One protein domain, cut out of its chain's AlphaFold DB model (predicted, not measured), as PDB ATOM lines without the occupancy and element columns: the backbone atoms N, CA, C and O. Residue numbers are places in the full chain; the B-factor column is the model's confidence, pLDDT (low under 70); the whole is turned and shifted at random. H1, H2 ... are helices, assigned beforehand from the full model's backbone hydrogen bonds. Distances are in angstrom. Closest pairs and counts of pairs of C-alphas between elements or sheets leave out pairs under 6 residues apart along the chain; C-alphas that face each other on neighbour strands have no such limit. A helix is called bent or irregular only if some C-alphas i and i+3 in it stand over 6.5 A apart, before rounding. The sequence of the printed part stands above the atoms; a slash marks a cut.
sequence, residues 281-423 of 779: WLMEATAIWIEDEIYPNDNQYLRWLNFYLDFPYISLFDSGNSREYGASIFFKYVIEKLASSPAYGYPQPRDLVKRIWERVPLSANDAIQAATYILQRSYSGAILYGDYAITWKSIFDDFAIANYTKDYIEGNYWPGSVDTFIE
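This is residues 281 to 423 of the 779 residues of an uncharacterized protein of Chloroflexi bacterium (UniProt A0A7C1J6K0). Two long helices, H1 and H7, cross different sides of H4, which runs through the middle of a compact cluster of crossed helices. H2 and H3 pack with H1 near the start of H4, H5 and H6 make a crossed pair toward its other end, and little H8 follows at the end of H7. The printed part has 143 residues with eight named helices, H1 to H8 in order, and no named strand; its class is all helix. The radius of gyration of the C-alphas is 15.0 A, and the C-alphas span 44 by 32 by 29 A.

Find C-alpha 281 at (217.105, 188.620, 229.748); from there H1 runs 20.2 A to residue 294. H7, residues 392 to 405, is 19.8 A long and begins at C-alpha 392, (222.177, 199.175, 239.719). H4, residues 328 to 339, covers 15.3 A and is neither bent nor irregular, but only just: C-alphas 336 and 339 are 6.4 A apart. H2, residues 300 to 309, covers 15.8 A and is irregular, with C-alphas 303 and 306 7.2 A apart. Look next for H3, residues 323 to 326, H5, residues 351 to 359, and H6, residues 367 to 375. H8, residues 409 to 413, is only just irregular, with C-alphas 409 and 412 7.0 A apart; it ends at C-alpha 413, (203.536, 203.712, 222.281).

Start at H1, a hub with H4, each touching three helices. Residues 284 to 289 of H1 touch H4, closest at the C-alphas of Ala 285 and Ser 328, 3.9 A. H1 and H2 form a helical hairpin, closest at the C-alphas of Ile 288 and Tyr 301, 6.0 A, at a tilt of 35.1 degrees, only just steep. H3 touches H1, with the C-alphas of Trp 281 and Glu 324 4.8 A apart, and H2, with those of Trp 304 and Gly 326 4.4 A apart. H7 touches H4 at the C-alphas of Tyr 333 and Phe 399, 6.9 A, only just about perpendicular at 72 degrees. H4 and H5 only just touch, with 3 pairs of C-alphas within 8 A, closest at Ala 339 and Leu 352, 6.6 A. H5 touches H6 at a steep tilt of 48 degrees, opposite ways, closest at the C-alphas of Arg 359 and Ala 370, 5.2 A. H7 and H8 only just touch, with 3 pairs, and only at the corner, closest at the C-alphas of Asn 403 and Gly 411, 6.7 A. H1 and H7 are apart. In H5, H6 and H7 every O i to N i+4 pair is within hydrogen-bond range; in H1 9 of 10 are, in H4 7 of 8, in H2 1 of 6 beside 4 of 7 O i to N i+3 pairs, and in H8 0 of 1 beside 1 of 2, while H3 is too short for such a pair.

The two C-alphas farthest apart are those of Ser 380 and Glu 423, 47.9 A. The printed part has no cut. The links H2 to H3, H4 to H5 and H6 to H7 are long. Mean pLDDT of the printed part is 77.3; look for values under 70 at, among others, residues 383 to 394 and 411 to 423.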
ATOM      1  N   TRP A 281     217.492 187.208 229.662       87.44
ATOM      2  CA  TRP A 281     217.105 188.620 229.748       87.44
ATOM      3  C   TRP A 281     218.047 189.550 228.969       87.44
ATOM      4  O   TRP A 281     217.587 190.519 228.383       87.44
ATOM      5  N   LEU A 282     219.359 189.283 228.961       94.56
ATOM      6  CA  LEU A 282     220.355 190.090 228.259       94.56
ATOM      7  C   LEU A 282     220.392 189.720 226.771       94.56
ATOM      8  O   LEU A 282     220.436 190.615 225.925       94.56
ATOM      9  N   MET A 283     220.366 188.419 226.457       94.88
ATOM     10  CA  MET A 283     220.398 187.881 225.094       94.88
ATOM     11  C   MET A 283     219.222 188.420 224.277       94.88
ATOM     12  O   MET A 283     219.435 189.115 223.283       94.88
ATOM     13  N   GLU A 284     217.998 188.187 224.748       94.88
ATOM     14  CA  GLU A 284     216.774 188.509 224.013       94.88
ATOM     15  C   GLU A 284     216.481 190.004 223.988       94.88
ATOM     16  O   GLU A 284     216.193 190.574 222.935       94.88
ATOM     17  N   ALA A 285     216.624 190.689 225.126       95.94
ATOM     18  CA  ALA A 285     216.348 192.119 225.188       95.94
ATOM     19  C   ALA A 285     217.287 192.919 224.276       95.94
ATOM     20  O   ALA A 285     216.853 193.883 223.641       95.94
ATOM     21  N   THR A 286     218.567 192.530 224.189       97.94
ATOM     22  CA  THR A 286     219.514 193.216 223.299       97.94
ATOM     23  C   THR A 286     219.367 192.793 221.835       97.94
ATOM     24  O   THR A 286     219.599 193.633 220.966       97.94
ATOM     25  N   ALA A 287     218.901 191.571 221.548       97.25
ATOM     26  CA  ALA A 287     218.533 191.138 220.196       97.25
ATOM     27  C   ALA A 287     217.292 191.885 219.665       97.25
ATOM     28  O   ALA A 287     217.288 192.361 218.533       97.25
ATOM     29  N   ILE A 288     216.281 192.114 220.506       95.06
ATOM     30  CA  ILE A 288     215.128 192.957 220.153       95.06
ATOM     31  C   ILE A 288     215.515 194.434 220.034       95.06
ATOM     32  O   ILE A 288     215.023 195.137 219.153       95.06
ATOM     33  N   TRP A 289     216.392 194.932 220.908       95.62
ATOM     34  CA  TRP A 289     216.854 196.317 220.829       95.62
ATOM     35  C   TRP A 289     217.599 196.602 219.516       95.62
ATOM     36  O   TRP A 289     217.329 197.620 218.876       95.62
ATOM     37  N   ILE A 290     218.508 195.715 219.089       97.00
ATOM     38  CA  ILE A 290     219.304 195.955 217.877       97.00
ATOM     39  C   ILE A 290     218.442 195.936 216.605       97.00
ATOM     40  O   ILE A 290     218.772 196.636 215.646       97.00
ATOM     41  N   GLU A 291     217.320 195.199 216.600       94.50
ATOM     42  CA  GLU A 291     216.343 195.254 215.506       94.50
ATOM     43  C   GLU A 291     215.864 196.682 215.257       94.50
ATOM     44  O   GLU A 291     215.836 197.124 214.111       94.50
ATOM     45  N   ASP A 292     215.527 197.410 216.320       91.75
ATOM     46  CA  ASP A 292     215.055 198.791 216.235       91.75
ATOM     47  C   ASP A 292     216.196 199.778 215.941       91.75
ATOM     48  O   ASP A 292     216.029 200.720 215.171       91.75
ATOM     49  N   GLU A 293     217.394 199.537 216.480       93.19
ATOM     50  CA  GLU A 293     218.567 200.383 216.212       93.19
ATOM     51  C   GLU A 293     218.998 200.339 214.729       93.19
ATOM     52  O   GLU A 293     219.482 201.338 214.186       93.19
ATOM     53  N   ILE A 294     218.832 199.199 214.047       94.44
ATOM     54  CA  ILE A 294     219.144 199.049 212.613       94.44
ATOM     55  C   ILE A 294     217.918 199.340 211.732       94.44
ATOM     56  O   ILE A 294     218.054 199.965 210.676       94.44
ATOM     57  N   TYR A 295     216.719 198.940 212.161       90.38
ATOM     58  CA  TYR A 295     215.463 199.116 211.427       90.38
ATOM     59  C   TYR A 295     214.417 199.915 212.236       90.38
ATOM     60  O   TYR A 295     213.327 199.409 212.511       90.38
ATOM     61  N   PRO A 296     214.656 201.211 212.520       85.94
ATOM     62  CA  PRO A 296     213.813 202.018 213.422       85.94
ATOM     63  C   PRO A 296     212.387 202.284 212.914       85.94
ATOM     64  O   PRO A 296     211.560 202.866 213.608       85.94
ATOM     65  N   ASN A 297     212.085 201.917 211.665       84.62
ATOM     66  CA  ASN A 297     210.744 202.060 211.096       84.62
ATOM     67  C   ASN A 297     209.901 200.786 211.250       84.62
ATOM     68  O   ASN A 297     208.687 200.843 211.054       84.62
ATOM     69  N   ASP A 298     210.520 199.655 211.600       83.50
ATOM     70  CA  ASP A 298     209.842 198.356 211.655       83.50
ATOM     71  C   ASP A 298     209.085 198.183 212.968       83.50
ATOM     72  O   ASP A 298     208.056 197.503 212.990       83.50
ATOM     73  N   ASN A 299     209.556 198.845 214.034       77.38
ATOM     74  CA  ASN A 299     208.885 198.956 215.330       77.38
ATOM     75  C   ASN A 299     208.431 197.599 215.906       77.38
ATOM     76  O   ASN A 299     207.414 197.503 216.595       77.38
ATOM     77  N   GLN A 300     209.180 196.530 215.618       80.44
ATOM     78  CA  GLN A 300     208.855 195.167 216.044       80.44
ATOM     79  C   GLN A 300     208.744 195.025 217.552       80.44
ATOM     80  O   GLN A 300     207.830 194.362 218.044       80.44
ATOM     81  N   TYR A 301     209.655 195.671 218.275       84.94
ATOM     82  CA  TYR A 301     209.736 195.585 219.725       84.94
ATOM     83  C   TYR A 301     208.441 196.038 220.426       84.94
ATOM     84  O   TYR A 301     208.134 195.546 221.511       84.94
ATOM     85  N   LEU A 302     207.630 196.903 219.791       82.19
ATOM     86  CA  LEU A 302     206.357 197.381 220.342       82.19
ATOM     87  C   LEU A 302     205.392 196.243 220.691       82.19
ATOM     88  O   LEU A 302     204.613 196.366 221.634       82.19
ATOM     89  N   ARG A 303     205.450 195.125 219.958       82.50
ATOM     90  CA  ARG A 303     204.580 193.963 220.192       82.50
ATOM     91  C   ARG A 303     204.925 193.187 221.464       82.50
ATOM     92  O   ARG A 303     204.146 192.331 221.865       82.50
ATOM     93  N   TRP A 304     206.097 193.446 222.041       85.56
ATOM     94  CA  TRP A 304     206.606 192.740 223.211       85.56
ATOM     95  C   TRP A 304     206.459 193.539 224.505       85.56
ATOM     96  O   TRP A 304     206.589 192.974 225.590       85.56
ATOM     97  N   LEU A 305     206.173 194.843 224.410       82.69
ATOM     98  CA  LEU A 305     206.142 195.742 225.564       82.69
ATOM     99  C   LEU A 305     205.161 195.278 226.651       82.69
ATOM    100  O   LEU A 305     205.459 195.440 227.830       82.69
ATOM    101  N   ASN A 306     204.047 194.637 226.280       78.75
ATOM    102  CA  ASN A 306     203.038 194.144 227.225       78.75
ATOM    103  C   ASN A 306     203.558 193.039 228.134       78.75
ATOM    104  O   ASN A 306     203.299 193.045 229.332       78.75
ATOM    105  N   PHE A 307     204.370 192.133 227.597       79.19
ATOM    106  CA  PHE A 307     204.929 191.029 228.373       79.19
ATOM    107  C   PHE A 307     205.909 191.510 229.456       79.19
ATOM    108  O   PHE A 307     206.172 190.792 230.423       79.19
ATOM    109  N   TYR A 308     206.415 192.743 229.336       80.50
ATOM    110  CA  TYR A 308     207.225 193.382 230.367       80.50
ATOM    111  C   TYR A 308     206.414 194.336 231.255       80.50
ATOM    112  O   TYR A 308     206.365 194.154 232.476       80.50
ATOM    113  N   LEU A 309     205.761 195.332 230.646       76.69
ATOM    114  CA  LEU A 309     205.125 196.456 231.339       76.69
ATOM    115  C   LEU A 309     203.847 196.076 232.103       76.69
ATOM    116  O   LEU A 309     203.566 196.727 233.106       76.69
ATOM    117  N   ASP A 310     203.120 195.021 231.706       72.69
ATOM    118  CA  ASP A 310     201.948 194.530 232.461       72.69
ATOM    119  C   ASP A 310     202.337 193.730 233.715       72.69
ATOM    120  O   ASP A 310     201.516 193.518 234.608       72.69
ATOM    121  N   PHE A 311     203.597 193.297 233.808       67.44
ATOM    122  CA  PHE A 311     204.097 192.467 234.906       67.44
ATOM    123  C   PHE A 311     205.314 193.105 235.590       67.44
ATOM    124  O   PHE A 311     206.372 192.484 235.700       67.44
ATOM    125  N   PRO A 312     205.217 194.359 236.052       64.44
ATOM    126  CA  PRO A 312     206.362 195.108 236.572       64.44
ATOM    127  C   PRO A 312     206.996 194.456 237.812       64.44
ATOM    128  O   PRO A 312     208.188 194.626 238.049       64.44
ATOM    129  N   TYR A 313     206.224 193.649 238.544       57.81
ATOM    130  CA  TYR A 313     206.629 192.937 239.760       57.81
ATOM    131  C   TYR A 313     207.492 191.689 239.509       57.81
ATOM    132  O   TYR A 313     207.951 191.067 240.464       57.81
ATOM    133  N   ILE A 314     207.689 191.292 238.250       61.38
ATOM    134  CA  ILE A 314     208.617 190.222 237.867       61.38
ATOM    135  C   ILE A 314     210.000 190.846 237.643       61.38
ATOM    136  O   ILE A 314     210.099 191.951 237.103       61.38
ATOM    137  N   SER A 315     211.076 190.171 238.049       71.44
ATOM    138  CA  SER A 315     212.427 190.724 237.906       71.44
ATOM    139  C   SER A 315     212.758 191.013 236.436       71.44
ATOM    140  O   SER A 315     212.286 190.327 235.527       71.44
ATOM    141  N   LEU A 316     213.595 192.023 236.184       76.31
ATOM    142  CA  LEU A 316     214.217 192.238 234.872       76.31
ATOM    143  C   LEU A 316     215.039 191.020 234.428       76.31
ATOM    144  O   LEU A 316     215.163 190.788 233.232       76.31
ATOM    145  N   PHE A 317     215.594 190.268 235.378       75.69
ATOM    146  CA  PHE A 317     216.449 189.114 235.097       75.69
ATOM    147  C   PHE A 317     215.678 187.816 234.858       75.69
ATOM    148  O   PHE A 317     216.263 186.855 234.364       75.69
ATOM    149  N   ASP A 318     214.387 187.786 235.191       68.19
ATOM    150  CA  ASP A 318     213.568 186.597 234.996       68.19
ATOM    151  C   ASP A 318     213.118 186.511 233.534       68.19
ATOM    152  O   ASP A 318     212.593 187.473 232.963       68.19
ATOM    153  N   SER A 319     213.286 185.333 232.941       72.19
ATOM    154  CA  SER A 319     212.818 185.001 231.594       72.19
ATOM    155  C   SER A 319     211.593 184.090 231.629       72.19
ATOM    156  O   SER A 319     211.436 183.272 232.538       72.19
ATOM    157  N   GLY A 320     210.745 184.186 230.606       70.00
ATOM    158  CA  GLY A 320     209.537 183.379 230.452       70.00
ATOM    159  C   GLY A 320     208.337 184.211 230.011       70.00
ATOM    160  O   GLY A 320     208.248 185.410 230.270       70.00
ATOM    161  N   ASN A 321     207.381 183.557 229.343       68.38
ATOM    162  CA  ASN A 321     206.190 184.197 228.769       68.38
ATOM    163  C   ASN A 321     206.511 185.393 227.847       68.38
ATOM    164  O   ASN A 321     205.737 186.343 227.797       68.38
ATOM    165  N   SER A 322     207.643 185.362 227.132       80.81
ATOM    166  CA  SER A 322     208.078 186.418 226.206       80.81
ATOM    167  C   SER A 322     208.440 187.767 226.852       80.81
ATOM    168  O   SER A 322     208.589 188.772 226.150       80.81
ATOM    169  N   ARG A 323     208.611 187.822 228.179       85.44
ATOM    170  CA  ARG A 323     208.997 189.044 228.905       85.44
ATOM    171  C   ARG A 323     210.378 189.545 228.495       85.44
ATOM    172  O   ARG A 323     210.582 190.751 228.386       85.44
ATOM    173  N   GLU A 324     211.309 188.627 228.278       87.56
ATOM    174  CA  GLU A 324     212.697 188.895 227.915       87.56
ATOM    175  C   GLU A 324     212.823 189.715 226.619       87.56
ATOM    176  O   GLU A 324     213.670 190.600 226.531       87.56
ATOM    177  N   TYR A 325     211.897 189.550 225.670       89.56
ATOM    178  CA  TYR A 325     211.810 190.400 224.479       89.56
ATOM    179  C   TYR A 325     211.353 191.831 224.821       89.56
ATOM    180  O   TYR A 325     211.889 192.821 224.310       89.56
ATOM    181  N   GLY A 326     210.369 191.964 225.717       87.50
ATOM    182  CA  GLY A 326     209.847 193.253 226.187       87.50
ATOM    183  C   GLY A 326     210.824 194.015 227.089       87.50
ATOM    184  O   GLY A 326     210.808 195.245 227.116       87.50
ATOM    185  N   ALA A 327     211.730 193.302 227.764       89.81
ATOM    186  CA  ALA A 327     212.806 193.878 228.569       89.81
ATOM    187  C   ALA A 327     213.786 194.737 227.745       89.81
ATOM    188  O   ALA A 327     214.532 195.531 228.319       89.81
ATOM    189  N   SER A 328     213.744 194.664 226.407       93.06
ATOM    190  CA  SER A 328     214.465 195.570 225.494       93.06
ATOM    191  C   SER A 328     214.260 197.054 225.813       93.06
ATOM    192  O   SER A 328     215.172 197.861 225.611       93.06
ATOM    193  N   ILE A 329     213.112 197.418 226.393       89.31
ATOM    194  CA  ILE A 329     212.823 198.794 226.800       89.31
ATOM    195  C   ILE A 329     213.779 199.321 227.880       89.31
ATOM    196  O   ILE A 329     214.078 200.514 227.904       89.31
ATOM    197  N   PHE A 330     214.345 198.442 228.713       90.75
ATOM    198  CA  PHE A 330     215.403 198.819 229.648       90.75
ATOM    199  C   PHE A 330     216.654 199.311 228.913       90.75
ATOM    200  O   PHE A 330     217.194 200.362 229.258       90.75
ATOM    201  N   PHE A 331     217.094 198.593 227.872       93.75
ATOM    202  CA  PHE A 331     218.269 198.972 227.082       93.75
ATOM    203  C   PHE A 331     218.049 200.280 226.325       93.75
ATOM    204  O   PHE A 331     218.930 201.139 226.324       93.75
ATOM    205  N   LYS A 332     216.848 200.476 225.772       90.75
ATOM    206  CA  LYS A 332     216.453 201.743 225.140       90.75
ATOM    207  C   LYS A 332     216.529 202.903 226.137       90.75
ATOM    208  O   LYS A 332     217.230 203.879 225.878       90.75
ATOM    209  N   TYR A 333     215.956 202.735 227.332       89.25
ATOM    210  CA  TYR A 333     216.031 203.726 228.408       89.25
ATOM    211  C   TYR A 333     217.475 204.088 228.796       89.25
ATOM    212  O   TYR A 333     217.834 205.267 228.807       89.25
ATOM    213  N   VAL A 334     218.331 203.102 229.099       88.88
ATOM    214  CA  VAL A 334     219.706 203.403 229.545       88.88
ATOM    215  C   VAL A 334     220.548 204.021 228.430       88.88
ATOM    216  O   VAL A 334     221.419 204.842 228.712       88.88
ATOM    217  N   ILE A 335     220.283 203.711 227.162       91.44
ATOM    218  CA  ILE A 335     220.969 204.354 226.036       91.44
ATOM    219  C   ILE A 335     220.533 205.818 225.905       91.44
ATOM    220  O   ILE A 335     221.378 206.715 225.814       91.44
ATOM    221  N   GLU A 336     219.228 206.080 225.941       87.62
ATOM    222  CA  GLU A 336     218.656 207.422 225.782       87.62
ATOM    223  C   GLU A 336     218.985 208.357 226.945       87.62
ATOM    224  O   GLU A 336     219.272 209.534 226.733       87.62
ATOM    225  N   LYS A 337     218.938 207.850 228.179       82.38
ATOM    226  CA  LYS A 337     219.051 208.680 229.385       82.38
ATOM    227  C   LYS A 337     220.449 208.664 229.990       82.38
ATOM    228  O   LYS A 337     220.898 209.698 230.485       82.38
ATOM    229  N   LEU A 338     221.152 207.530 229.935       81.19
ATOM    230  CA  LEU A 338     222.492 207.404 230.517       81.19
ATOM    231  C   LEU A 338     223.578 207.565 229.459       81.19
ATOM    232  O   LEU A 338     224.323 208.538 229.509       81.19
ATOM    233  N   ALA A 339     223.660 206.666 228.475       86.69
ATOM    234  CA  ALA A 339     224.766 206.674 227.513       86.69
ATOM    235  C   ALA A 339     224.807 207.949 226.652       86.69
ATOM    236  O   ALA A 339     225.887 208.395 226.274       86.69
ATOM    237  N   SER A 340     223.648 208.562 226.391       86.88
ATOM    238  CA  SER A 340     223.544 209.844 225.677       86.88
ATOM    239  C   SER A 340     223.908 211.064 226.532       86.88
ATOM    240  O   SER A 340     224.064 212.164 226.000       86.88
ATOM    241  N   SER A 341     224.059 210.904 227.851       83.62
ATOM    242  CA  SER A 341     224.501 211.985 228.730       83.62
ATOM    243  C   SER A 341     225.982 212.303 228.495       83.62
ATOM    244  O   SER A 341     226.812 211.386 228.484       83.62
ATOM    245  N   PRO A 342     226.375 213.592 228.418       82.69
ATOM    246  CA  PRO A 342     227.780 213.988 228.328       82.69
ATOM    247  C   PRO A 342     228.654 213.418 229.451       82.69
ATOM    248  O   PRO A 342     229.844 213.204 229.241       82.69
ATOM    249  N   ALA A 343     228.069 213.139 230.621       79.25
ATOM    250  CA  ALA A 343     228.779 212.528 231.742       79.25
ATOM    251  C   ALA A 343     229.305 211.125 231.402       79.25
ATOM    252  O   ALA A 343     230.418 210.774 231.783       79.25
ATOM    253  N   TYR A 344     228.533 210.334 230.654       83.06
ATOM    254  CA  TYR A 344     228.956 209.004 230.234       83.06
ATOM    255  C   TYR A 344     229.922 209.046 229.048       83.06
ATOM    256  O   TYR A 344     230.713 208.122 228.903       83.06
ATOM    257  N   GLY A 345     229.918 210.103 228.233       85.88
ATOM    258  CA  GLY A 345     230.973 210.360 227.246       85.88
ATOM    259  C   GLY A 345     231.077 209.334 226.112       85.88
ATOM    260  O   GLY A 345     232.157 209.179 225.542       85.88
ATOM    261  N   TYR A 346     229.995 208.617 225.789       89.44
ATOM    262  CA  TYR A 346     229.987 207.682 224.661       89.44
ATOM    263  C   TYR A 346     230.078 208.436 223.325       89.44
ATOM    264  O   TYR A 346     229.278 209.344 223.092       89.44
ATOM    265  N   PRO A 347     230.982 208.041 222.406       88.06
ATOM    266  CA  PRO A 347     230.998 208.573 221.042       88.06
ATOM    267  C   PRO A 347     229.702 208.264 220.288       88.06
ATOM    268  O   PRO A 347     229.216 209.081 219.505       88.06
ATOM    269  N   GLN A 348     229.151 207.072 220.522       92.88
ATOM    270  CA  GLN A 348     227.847 206.633 220.050       92.88
ATOM    271  C   GLN A 348     227.138 205.934 221.222       92.88
ATOM    272  O   GLN A 348     227.658 204.936 221.721       92.88
ATOM    273  N   PRO A 349     225.970 206.418 221.688       92.19
ATOM    274  CA  PRO A 349     225.291 205.852 222.861       92.19
ATOM    275  C   PRO A 349     225.002 204.345 222.762       92.19
ATOM    276  O   PRO A 349     225.091 203.633 223.761       92.19
ATOM    277  N   ARG A 350     224.732 203.843 221.548       93.00
ATOM    278  CA  ARG A 350     224.523 202.412 221.257       93.00
ATOM    279  C   ARG A 350     225.706 201.514 221.637       93.00
ATOM    280  O   ARG A 350     225.507 200.334 221.923       93.00
ATOM    281  N   ASP A 351     226.924 202.059 221.705       94.56
ATOM    282  CA  ASP A 351     228.128 201.289 222.043       94.56
ATOM    283  C   ASP A 351     228.089 200.767 223.491       94.56
ATOM    284  O   ASP A 351     228.850 199.865 223.842       94.56
ATOM    285  N   LEU A 352     227.183 201.284 224.335       94.94
ATOM    286  CA  LEU A 352     226.921 200.759 225.675       94.94
ATOM    287  C   LEU A 352     226.651 199.247 225.650       94.94
ATOM    288  O   LEU A 352     227.268 198.507 226.413       94.94
ATOM    289  N   VAL A 353     225.768 198.779 224.759       97.00
ATOM    290  CA  VAL A 353     225.387 197.357 224.674       97.00
ATOM    291  C   VAL A 353     226.577 196.512 224.247       97.00
ATOM    292  O   VAL A 353     226.847 195.472 224.845       97.00
ATOM    293  N   LYS A 354     227.342 196.986 223.259       96.44
ATOM    294  CA  LYS A 354     228.574 196.323 222.829       96.44
ATOM    295  C   LYS A 354     229.560 196.159 223.992       96.44
ATOM    296  O   LYS A 354     230.094 195.070 224.179       96.44
ATOM    297  N   ARG A 355     229.758 197.196 224.811       95.31
ATOM    298  CA  ARG A 355     230.658 197.132 225.976       95.31
ATOM    299  C   ARG A 355     230.171 196.178 227.064       95.31
ATOM    300  O   ARG A 355     230.998 195.559 227.729       95.31
ATOM    301  N   ILE A 356     228.855 196.052 227.257       95.94
ATOM    302  CA  ILE A 356     228.287 195.029 228.152       95.94
ATOM    303  C   ILE A 356     228.704 193.643 227.659       95.94
ATOM    304  O   ILE A 356     229.253 192.871 228.439       95.94
ATOM    305  N   TRP A 357     228.543 193.366 226.364       97.38
ATOM    306  CA  TRP A 357     228.940 192.091 225.763       97.38
ATOM    307  C   TRP A 357     230.452 191.832 225.815       97.38
ATOM    308  O   TRP A 357     230.862 190.739 226.191       97.38
ATOM    309  N   GLU A 358     231.292 192.840 225.566       95.56
ATOM    310  CA  GLU A 358     232.753 192.756 225.762       95.56
ATOM    311  C   GLU A 358     233.135 192.419 227.214       95.56
ATOM    312  O   GLU A 358     234.187 191.828 227.470       95.56
ATOM    313  N   ARG A 359     232.282 192.779 228.182       93.94
ATOM    314  CA  ARG A 359     232.512 192.546 229.609       93.94
ATOM    315  C   ARG A 359     232.050 191.168 230.091       93.94
ATOM    316  O   ARG A 359     232.629 190.687 231.062       93.94
ATOM    317  N   VAL A 360     231.072 190.531 229.440       93.00
ATOM    318  CA  VAL A 360     230.528 189.206 229.820       93.00
ATOM    319  C   VAL A 360     231.616 188.160 230.123       93.00
ATOM    320  O   VAL A 360     231.632 187.652 231.249       93.00
ATOM    321  N   PRO A 361     232.583 187.880 229.227       88.62
ATOM    322  CA  PRO A 361     233.609 186.868 229.499       88.62
ATOM    323  C   PRO A 361     234.539 187.260 230.658       88.62
ATOM    324  O   PRO A 361     235.017 186.404 231.399       88.62
ATOM    325  N   LEU A 362     234.747 188.563 230.884       84.50
ATOM    326  CA  LEU A 362     235.558 189.092 231.990       84.50
ATOM    327  C   LEU A 362     234.834 189.065 233.346       84.50
ATOM    328  O   LEU A 362     235.405 189.444 234.374       84.50
ATOM    329  N   SER A 363     233.567 188.668 233.333       78.62
ATOM    330  CA  SER A 363     232.693 188.507 234.487       78.62
ATOM    331  C   SER A 363     232.326 187.037 234.699       78.62
ATOM    332  O   SER A 363     231.280 186.743 235.255       78.62
ATOM    333  N   ALA A 364     233.178 186.105 234.251       76.06
ATOM    334  CA  ALA A 364     232.925 184.663 234.330       76.06
ATOM    335  C   ALA A 364     231.570 184.259 233.712       76.06
ATOM    336  O   ALA A 364     230.899 183.356 234.204       76.06
ATOM    337  N   ASN A 365     231.169 184.955 232.640       76.69
ATOM    338  CA  ASN A 365     229.868 184.830 231.983       76.69
ATOM    339  C   ASN A 365     228.652 185.172 232.869       76.69
ATOM    340  O   ASN A 365     227.521 184.839 232.522       76.69
ATOM    341  N   ASP A 366     228.846 185.912 233.963       79.94
ATOM    342  CA  ASP A 366     227.763 186.534 234.723       79.94
ATOM    343  C   ASP A 366     227.281 187.809 234.002       79.94
ATOM    344  O   ASP A 366     227.903 188.880 234.060       79.94
ATOM    345  N   ALA A 367     226.151 187.681 233.302       83.88
ATOM    346  CA  ALA A 367     225.514 188.762 232.552       83.88
ATOM    347  C   ALA A 367     225.117 189.952 233.446       83.88
ATOM    348  O   ALA A 367     225.234 191.112 233.034       83.88
ATOM    349  N   ILE A 368     224.685 189.683 234.681       79.88
ATOM    350  CA  ILE A 368     224.261 190.705 235.643       79.88
ATOM    351  C   ILE A 368     225.476 191.502 236.107       79.88
ATOM    352  O   ILE A 368     225.455 192.739 236.108       79.88
ATOM    353  N   GLN A 369     226.558 190.812 236.465       78.19
ATOM    354  CA  GLN A 369     227.796 191.453 236.887       78.19
ATOM    355  C   GLN A 369     228.410 192.279 235.750       78.19
ATOM    356  O   GLN A 369     228.864 193.404 235.988       78.19
ATOM    357  N   ALA A 370     228.384 191.768 234.517       84.88
ATOM    358  CA  ALA A 370     228.891 192.478 233.348       84.88
ATOM    359  C   ALA A 370     228.115 193.777 233.077       84.88
ATOM    360  O   ALA A 370     228.720 194.850 232.966       84.88
ATOM    361  N   ALA A 371     226.781 193.704 233.047       87.62
ATOM    362  CA  ALA A 371     225.922 194.870 232.859       87.62
ATOM    363  C   ALA A 371     226.093 195.889 233.997       87.62
ATOM    364  O   ALA A 371     226.281 197.080 233.745       87.62
ATOM    365  N   THR A 372     226.121 195.418 235.248       80.69
ATOM    366  CA  THR A 372     226.349 196.262 236.430       80.69
ATOM    367  C   THR A 372     227.674 197.008 236.338       80.69
ATOM    368  O   THR A 372     227.730 198.213 236.585       80.69
ATOM    369  N   TYR A 373     228.743 196.317 235.943       83.12
ATOM    370  CA  TYR A 373     230.066 196.916 235.831       83.12
ATOM    371  C   TYR A 373     230.088 198.081 234.831       83.12
ATOM    372  O   TYR A 373     230.654 199.137 235.135       83.12
ATOM    373  N   ILE A 374     229.479 197.894 233.658       89.44
ATOM    374  CA  ILE A 374     229.483 198.889 232.581       89.44
ATOM    375  C   ILE A 374     228.565 200.068 232.894       89.44
ATOM    376  O   ILE A 374     228.963 201.214 232.703       89.44
ATOM    377  N   LEU A 375     227.371 199.816 233.429       86.00
ATOM    378  CA  LEU A 375     226.401 200.873 233.714       86.00
ATOM    379  C   LEU A 375     226.861 201.858 234.804       86.00
ATOM    380  O   LEU A 375     226.423 203.006 234.820       86.00
ATOM    381  N   GLN A 376     227.776 201.449 235.685       81.56
ATOM    382  CA  GLN A 376     228.340 202.298 236.747       81.56
ATOM    383  C   GLN A 376     229.496 203.201 236.280       81.56
ATOM    384  O   GLN A 376     230.072 203.943 237.082       81.56
ATOM    385  N   ARG A 377     229.903 203.111 235.009       83.75
ATOM    386  CA  ARG A 377     231.126 203.745 234.501       83.75
ATOM    387  C   ARG A 377     230.864 204.544 233.235       83.75
ATOM    388  O   ARG A 377     230.066 204.170 232.379       83.75
ATOM    389  N   SER A 378     231.612 205.632 233.097       82.75
ATOM    390  CA  SER A 378     231.716 206.369 231.838       82.75
ATOM    391  C   SER A 378     232.399 205.539 230.744       82.75
ATOM    392  O   SER A 378     232.955 204.455 230.971       82.75
ATOM    393  N   TYR A 379     232.402 206.077 229.530       84.12
ATOM    394  CA  TYR A 379     233.093 205.515 228.384       84.12
ATOM    395  C   TYR A 379     234.588 205.319 228.657       84.12
ATOM    396  O   TYR A 379     235.107 204.226 228.444       84.12
ATOM    397  N   SER A 380     235.251 206.309 229.261       82.06
ATOM    398  CA  SER A 380     236.671 206.243 229.641       82.06
ATOM    399  C   SER A 380     236.964 205.319 230.832       82.06
ATOM    400  O   SER A 380     238.107 205.213 231.264       82.06
ATOM    401  N   GLY A 381     235.945 204.659 231.393       74.94
ATOM    402  CA  GLY A 381     236.089 203.770 232.546       74.94
ATOM    403  C   GLY A 381     236.154 204.502 233.886       74.94
ATOM    404  O   GLY A 381     236.197 203.846 234.928       74.94
ATOM    405  N   ALA A 382     236.100 205.841 233.887       73.75
ATOM    406  CA  ALA A 382     235.970 206.607 235.116       73.75
ATOM    407  C   ALA A 382     234.648 206.242 235.792       73.75
ATOM    408  O   ALA A 382     233.582 206.280 235.162       73.75
ATOM    409  N   ILE A 383     234.734 205.881 237.069       69.44
ATOM    410  CA  ILE A 383     233.543 205.697 237.882       69.44
ATOM    411  C   ILE A 383     232.905 207.072 238.040       69.44
ATOM    412  O   ILE A 383     233.575 208.038 238.409       69.44
ATOM    413  N   LEU A 384     231.622 207.162 237.718       64.50
ATOM    414  CA  LEU A 384     230.871 208.405 237.796       64.50
ATOM    415  C   LEU A 384     230.560 208.694 239.271       64.50
ATOM    416  O   LEU A 384     229.491 208.349 239.765       64.50
ATOM    417  N   TYR A 385     231.531 209.269 239.995       47.94
ATOM    418  CA  TYR A 385     231.388 209.671 241.397       47.94
ATOM    419  C   TYR A 385     231.357 211.192 241.570       47.94
ATOM    420  O   TYR A 385     232.335 211.893 241.317       47.94
ATOM    421  N   GLY A 386     230.233 211.649 242.119       37.41
ATOM    422  CA  GLY A 386     230.049 212.898 242.853       37.41
ATOM    423  C   GLY A 386     228.709 212.810 243.586       37.41
ATOM    424  O   GLY A 386     227.689 212.707 242.920       37.41
ATOM    425  N   ASP A 387     228.723 212.743 244.924       37.56
ATOM    426  CA  ASP A 387     227.607 212.712 245.902       37.56
ATOM    427  C   ASP A 387     226.385 211.779 245.671       37.56
ATOM    428  O   ASP A 387     225.580 211.585 246.584       37.56
ATOM    429  N   TYR A 388     226.252 211.128 244.517       44.12
ATOM    430  CA  TYR A 388     225.170 210.232 244.118       44.12
ATOM    431  C   TYR A 388     225.796 209.042 243.390       44.12
ATOM    432  O   TYR A 388     226.171 209.136 242.225       44.12
ATOM    433  N   ALA A 389     225.975 207.923 244.087       47.84
ATOM    434  CA  ALA A 389     226.450 206.705 243.446       47.84
ATOM    435  C   ALA A 389     225.385 206.224 242.447       47.84
ATOM    436  O   ALA A 389     224.298 205.820 242.868       47.84
ATOM    437  N   ILE A 390     225.691 206.256 241.145       55.97
ATOM    438  CA  ILE A 390     224.898 205.523 240.159       55.97
ATOM    439  C   ILE A 390     225.116 204.038 240.460       55.97
ATOM    440  O   ILE A 390     226.177 203.477 240.201       55.97
ATOM    441  N   THR A 391     224.126 203.418 241.083       62.25
ATOM    442  CA  THR A 391     224.097 201.995 241.416       62.25
ATOM    443  C   THR A 391     223.123 201.289 240.485       62.25
ATOM    444  O   THR A 391     222.268 201.924 239.871       62.25
ATOM    445  N   TRP A 392     223.205 199.958 240.410       64.19
ATOM    446  CA  TRP A 392     222.177 199.175 239.719       64.19
ATOM    447  C   TRP A 392     220.773 199.540 240.221       64.19
ATOM    448  O   TRP A 392     219.853 199.734 239.432       64.19
ATOM    449  N   LYS A 393     220.650 199.742 241.539       62.88
ATOM    450  CA  LYS A 393     219.421 200.203 242.171       62.88
ATOM    451  C   LYS A 393     218.981 201.570 241.644       62.88
ATOM    452  O   LYS A 393     217.849 201.682 241.212       62.88
ATOM    453  N   SER A 394     219.838 202.591 241.648       65.12
ATOM    454  CA  SER A 394     219.414 203.932 241.212       65.12
ATOM    455  C   SER A 394     219.017 203.968 239.735       65.12
ATOM    456  O   SER A 394     218.033 204.604 239.390       65.12
ATOM    457  N   ILE A 395     219.736 203.243 238.869       72.00
ATOM    458  CA  ILE A 395     219.378 203.131 237.446       72.00
ATOM    459  C   ILE A 395     218.003 202.489 237.294       72.00
ATOM    460  O   ILE A 395     217.183 202.957 236.507       72.00
ATOM    461  N   PHE A 396     217.760 201.412 238.040       73.38
ATOM    462  CA  PHE A 396     216.498 200.697 237.974       73.38
ATOM    463  C   PHE A 396     215.345 201.487 238.615       73.38
ATOM    464  O   PHE A 396     214.233 201.447 238.100       73.38
ATOM    465  N   ASP A 397     215.606 202.258 239.677       66.56
ATOM    466  CA  ASP A 397     214.650 203.192 240.287       66.56
ATOM    467  C   ASP A 397     214.213 204.251 239.268       66.56
ATOM    468  O   ASP A 397     213.016 204.465 239.068       66.56
ATOM    469  N   ASP A 398     215.173 204.878 238.586       68.94
ATOM    470  CA  ASP A 398     214.879 205.897 237.582       68.94
ATOM    471  C   ASP A 398     214.150 205.288 236.374       68.94
ATOM    472  O   ASP A 398     213.179 205.863 235.888       68.94
ATOM    473  N   PHE A 399     214.541 204.086 235.937       74.94
ATOM    474  CA  PHE A 399     213.833 203.337 234.896       74.94
ATOM    475  C   PHE A 399     212.388 203.005 235.297       74.94
ATOM    476  O   PHE A 399     211.468 203.162 234.496       74.94
ATOM    477  N   ALA A 400     212.159 202.591 236.543       68.69
ATOM    478  CA  ALA A 400     210.824 202.317 237.067       68.69
ATOM    479  C   ALA A 400     209.947 203.575 237.064       68.69
ATOM    480  O   ALA A 400     208.799 203.548 236.612       68.69
ATOM    481  N   ILE A 401     210.508 204.704 237.506       64.75
ATOM    482  CA  ILE A 401     209.841 206.008 237.444       64.75
ATOM    483  C   ILE A 401     209.560 206.386 235.991       64.75
ATOM    484  O   ILE A 401     208.462 206.857 235.690       64.75
ATOM    485  N   ALA A 402     210.504 206.160 235.081       70.00
ATOM    486  CA  ALA A 402     210.342 206.457 233.667       70.00
ATOM    487  C   ALA A 402     209.228 205.606 233.038       70.00
ATOM    488  O   ALA A 402     208.415 206.147 232.295       70.00
ATOM    489  N   ASN A 403     209.107 204.322 233.394       72.44
ATOM    490  CA  ASN A 403     207.995 203.456 232.976       72.44
ATOM    491  C   ASN A 403     206.643 203.986 233.450       72.44
ATOM    492  O   ASN A 403     205.701 204.052 232.662       72.44
ATOM    493  N   TYR A 404     206.556 204.431 234.703       63.72
ATOM    494  CA  TYR A 404     205.326 205.005 235.246       63.72
ATOM    495  C   TYR A 404     204.965 206.362 234.625       63.72
ATOM    496  O   TYR A 404     203.809 206.637 234.305       63.72
ATOM    497  N   THR A 405     205.957 207.237 234.471       63.31
ATOM    498  CA  THR A 405     205.778 208.613 233.977       63.31
ATOM    499  C   THR A 405     205.799 208.718 232.458       63.31
ATOM    500  O   THR A 405     205.486 209.784 231.931       63.31
ATOM    501  N   LYS A 406     206.128 207.621 231.766       70.94
ATOM    502  CA  LYS A 406     206.356 207.566 230.319       70.94
ATOM    503  C   LYS A 406     207.487 208.509 229.873       70.94
ATOM    504  O   LYS A 406     207.439 209.052 228.774       70.94
ATOM    505  N   ASP A 407     208.497 208.717 230.725       71.06
ATOM    506  CA  ASP A 407     209.625 209.631 230.475       71.06
ATOM    507  C   ASP A 407     210.739 208.988 229.619       71.06
ATOM    508  O   ASP A 407     211.899 208.901 230.018       71.06
ATOM    509  N   TYR A 408     210.374 208.516 228.429       69.25
ATOM    510  CA  TYR A 408     211.268 208.047 227.360       69.25
ATOM    511  C   TYR A 408     210.497 208.021 226.035       69.25
ATOM    512  O   TYR A 408     209.267 208.145 226.035       69.25
ATOM    513  N   ILE A 409     211.198 207.900 224.902       75.19
ATOM    514  CA  ILE A 409     210.584 208.026 223.567       75.19
ATOM    515  C   ILE A 409     209.404 207.056 223.408       75.19
ATOM    516  O   ILE A 409     208.350 207.420 222.877       75.19
ATOM    517  N   GLU A 410     209.547 205.843 223.928       70.44
ATOM    518  CA  GLU A 410     208.585 204.766 223.749       70.44
ATOM    519  C   GLU A 410     207.420 204.754 224.735       70.44
ATOM    520  O   GLU A 410     206.445 204.036 224.502       70.44
ATOM    521  N   GLY A 411     207.457 205.577 225.786       64.19
ATOM    522  CA  GLY A 411     206.408 205.604 226.809       64.19
ATOM    523  C   GLY A 411     205.016 205.924 226.235       64.19
ATOM    524  O   GLY A 411     203.990 205.501 226.773       64.19
ATOM    525  N   ASN A 412     204.970 206.614 225.091       66.69
ATOM    526  CA  ASN A 412     203.738 206.960 224.379       66.69
ATOM    527  C   ASN A 412     203.174 205.829 223.503       66.69
ATOM    528  O   ASN A 412     201.987 205.866 223.180       66.69
ATOM    529  N   TYR A 413     203.981 204.832 223.123       64.06
ATOM    530  CA  TYR A 413     203.536 203.712 222.281       64.06
ATOM    531  C   TYR A 413     202.883 202.579 223.071       64.06
ATOM    532  O   TYR A 413     202.399 201.624 222.472       64.06
ATOM    533  N   TRP A 414     202.845 202.688 224.400       61.19
ATOM    534  CA  TRP A 414     202.142 201.770 225.281       61.19
ATOM    535  C   TRP A 414     200.682 202.233 225.488       61.19
ATOM    536  O   TRP A 414     200.451 203.180 226.258       61.19
ATOM    537  N   PRO A 415     199.685 201.608 224.811       48.25
ATOM    538  CA  PRO A 415     198.266 201.941 224.962       48.25
ATOM    539  C   PRO A 415     197.655 201.338 226.233       48.25
ATOM    540  O   PRO A 415     196.514 201.658 226.559       48.25
ATOM    541  N   GLY A 416     198.399 200.472 226.936       48.09
ATOM    542  CA  GLY A 416     197.993 199.881 228.199       48.09
ATOM    543  C   GLY A 416     197.761 200.978 229.223       48.09
ATOM    544  O   GLY A 416     198.687 201.654 229.679       48.09
ATOM    545  N   SER A 417     196.484 201.174 229.518       37.75
ATOM    546  CA  SER A 417     195.980 201.863 230.686       37.75
ATOM    547  C   SER A 417     196.872 201.586 231.886       37.75
ATOM    548  O   SER A 417     197.194 200.434 232.173       37.75
ATOM    549  N   VAL A 418     197.183 202.626 232.642       40.03
ATOM    550  CA  VAL A 418     197.732 202.526 233.996       40.03
ATOM    551  C   VAL A 418     196.654 201.941 234.948       40.03
ATOM    552  O   VAL A 418     196.532 202.374 236.078       40.03
ATOM    553  N   ASP A 419     195.814 201.008 234.475       34.16
ATOM    554  CA  ASP A 419     194.602 200.502 235.136       34.16
ATOM    555  C   ASP A 419     194.636 198.991 235.409       34.16
ATOM    556  O   ASP A 419     193.718 198.472 236.035       34.16
ATOM    557  N   THR A 420     195.690 198.254 235.043       30.84
ATOM    558  CA  THR A 420     195.893 196.883 235.554       30.84
ATOM    559  C   THR A 420     196.539 196.911 236.942       30.84
ATOM    560  O   THR A 420     197.518 196.226 237.225       30.84
ATOM    561  N   PHE A 421     195.964 197.705 237.843       36.12
ATOM    562  CA  PHE A 421     196.233 197.611 239.273       36.12
ATOM    563  C   PHE A 421     195.152 196.753 239.922       36.12
ATOM    564  O   PHE A 421     193.972 196.862 239.598       36.12
ATOM    565  N   ILE A 422     195.548 195.897 240.863       29.58
ATOM    566  CA  ILE A 422     194.588 195.176 241.699       29.58
ATOM    567  C   ILE A 422     193.827 196.222 242.523       29.58
ATOM    568  O   ILE A 422     194.400 196.865 243.403       29.58
ATOM    569  N   GLU A 423     192.539 196.410 242.232       28.89
ATOM    570  CA  GLU A 423     191.638 197.170 243.096       28.89
ATOM    571  C   GLU A 423     191.498 196.435 244.435       28.89
ATOM    572  O   GLU A 423     190.977 195.318 244.497       28.89
TER     573      GLU A 423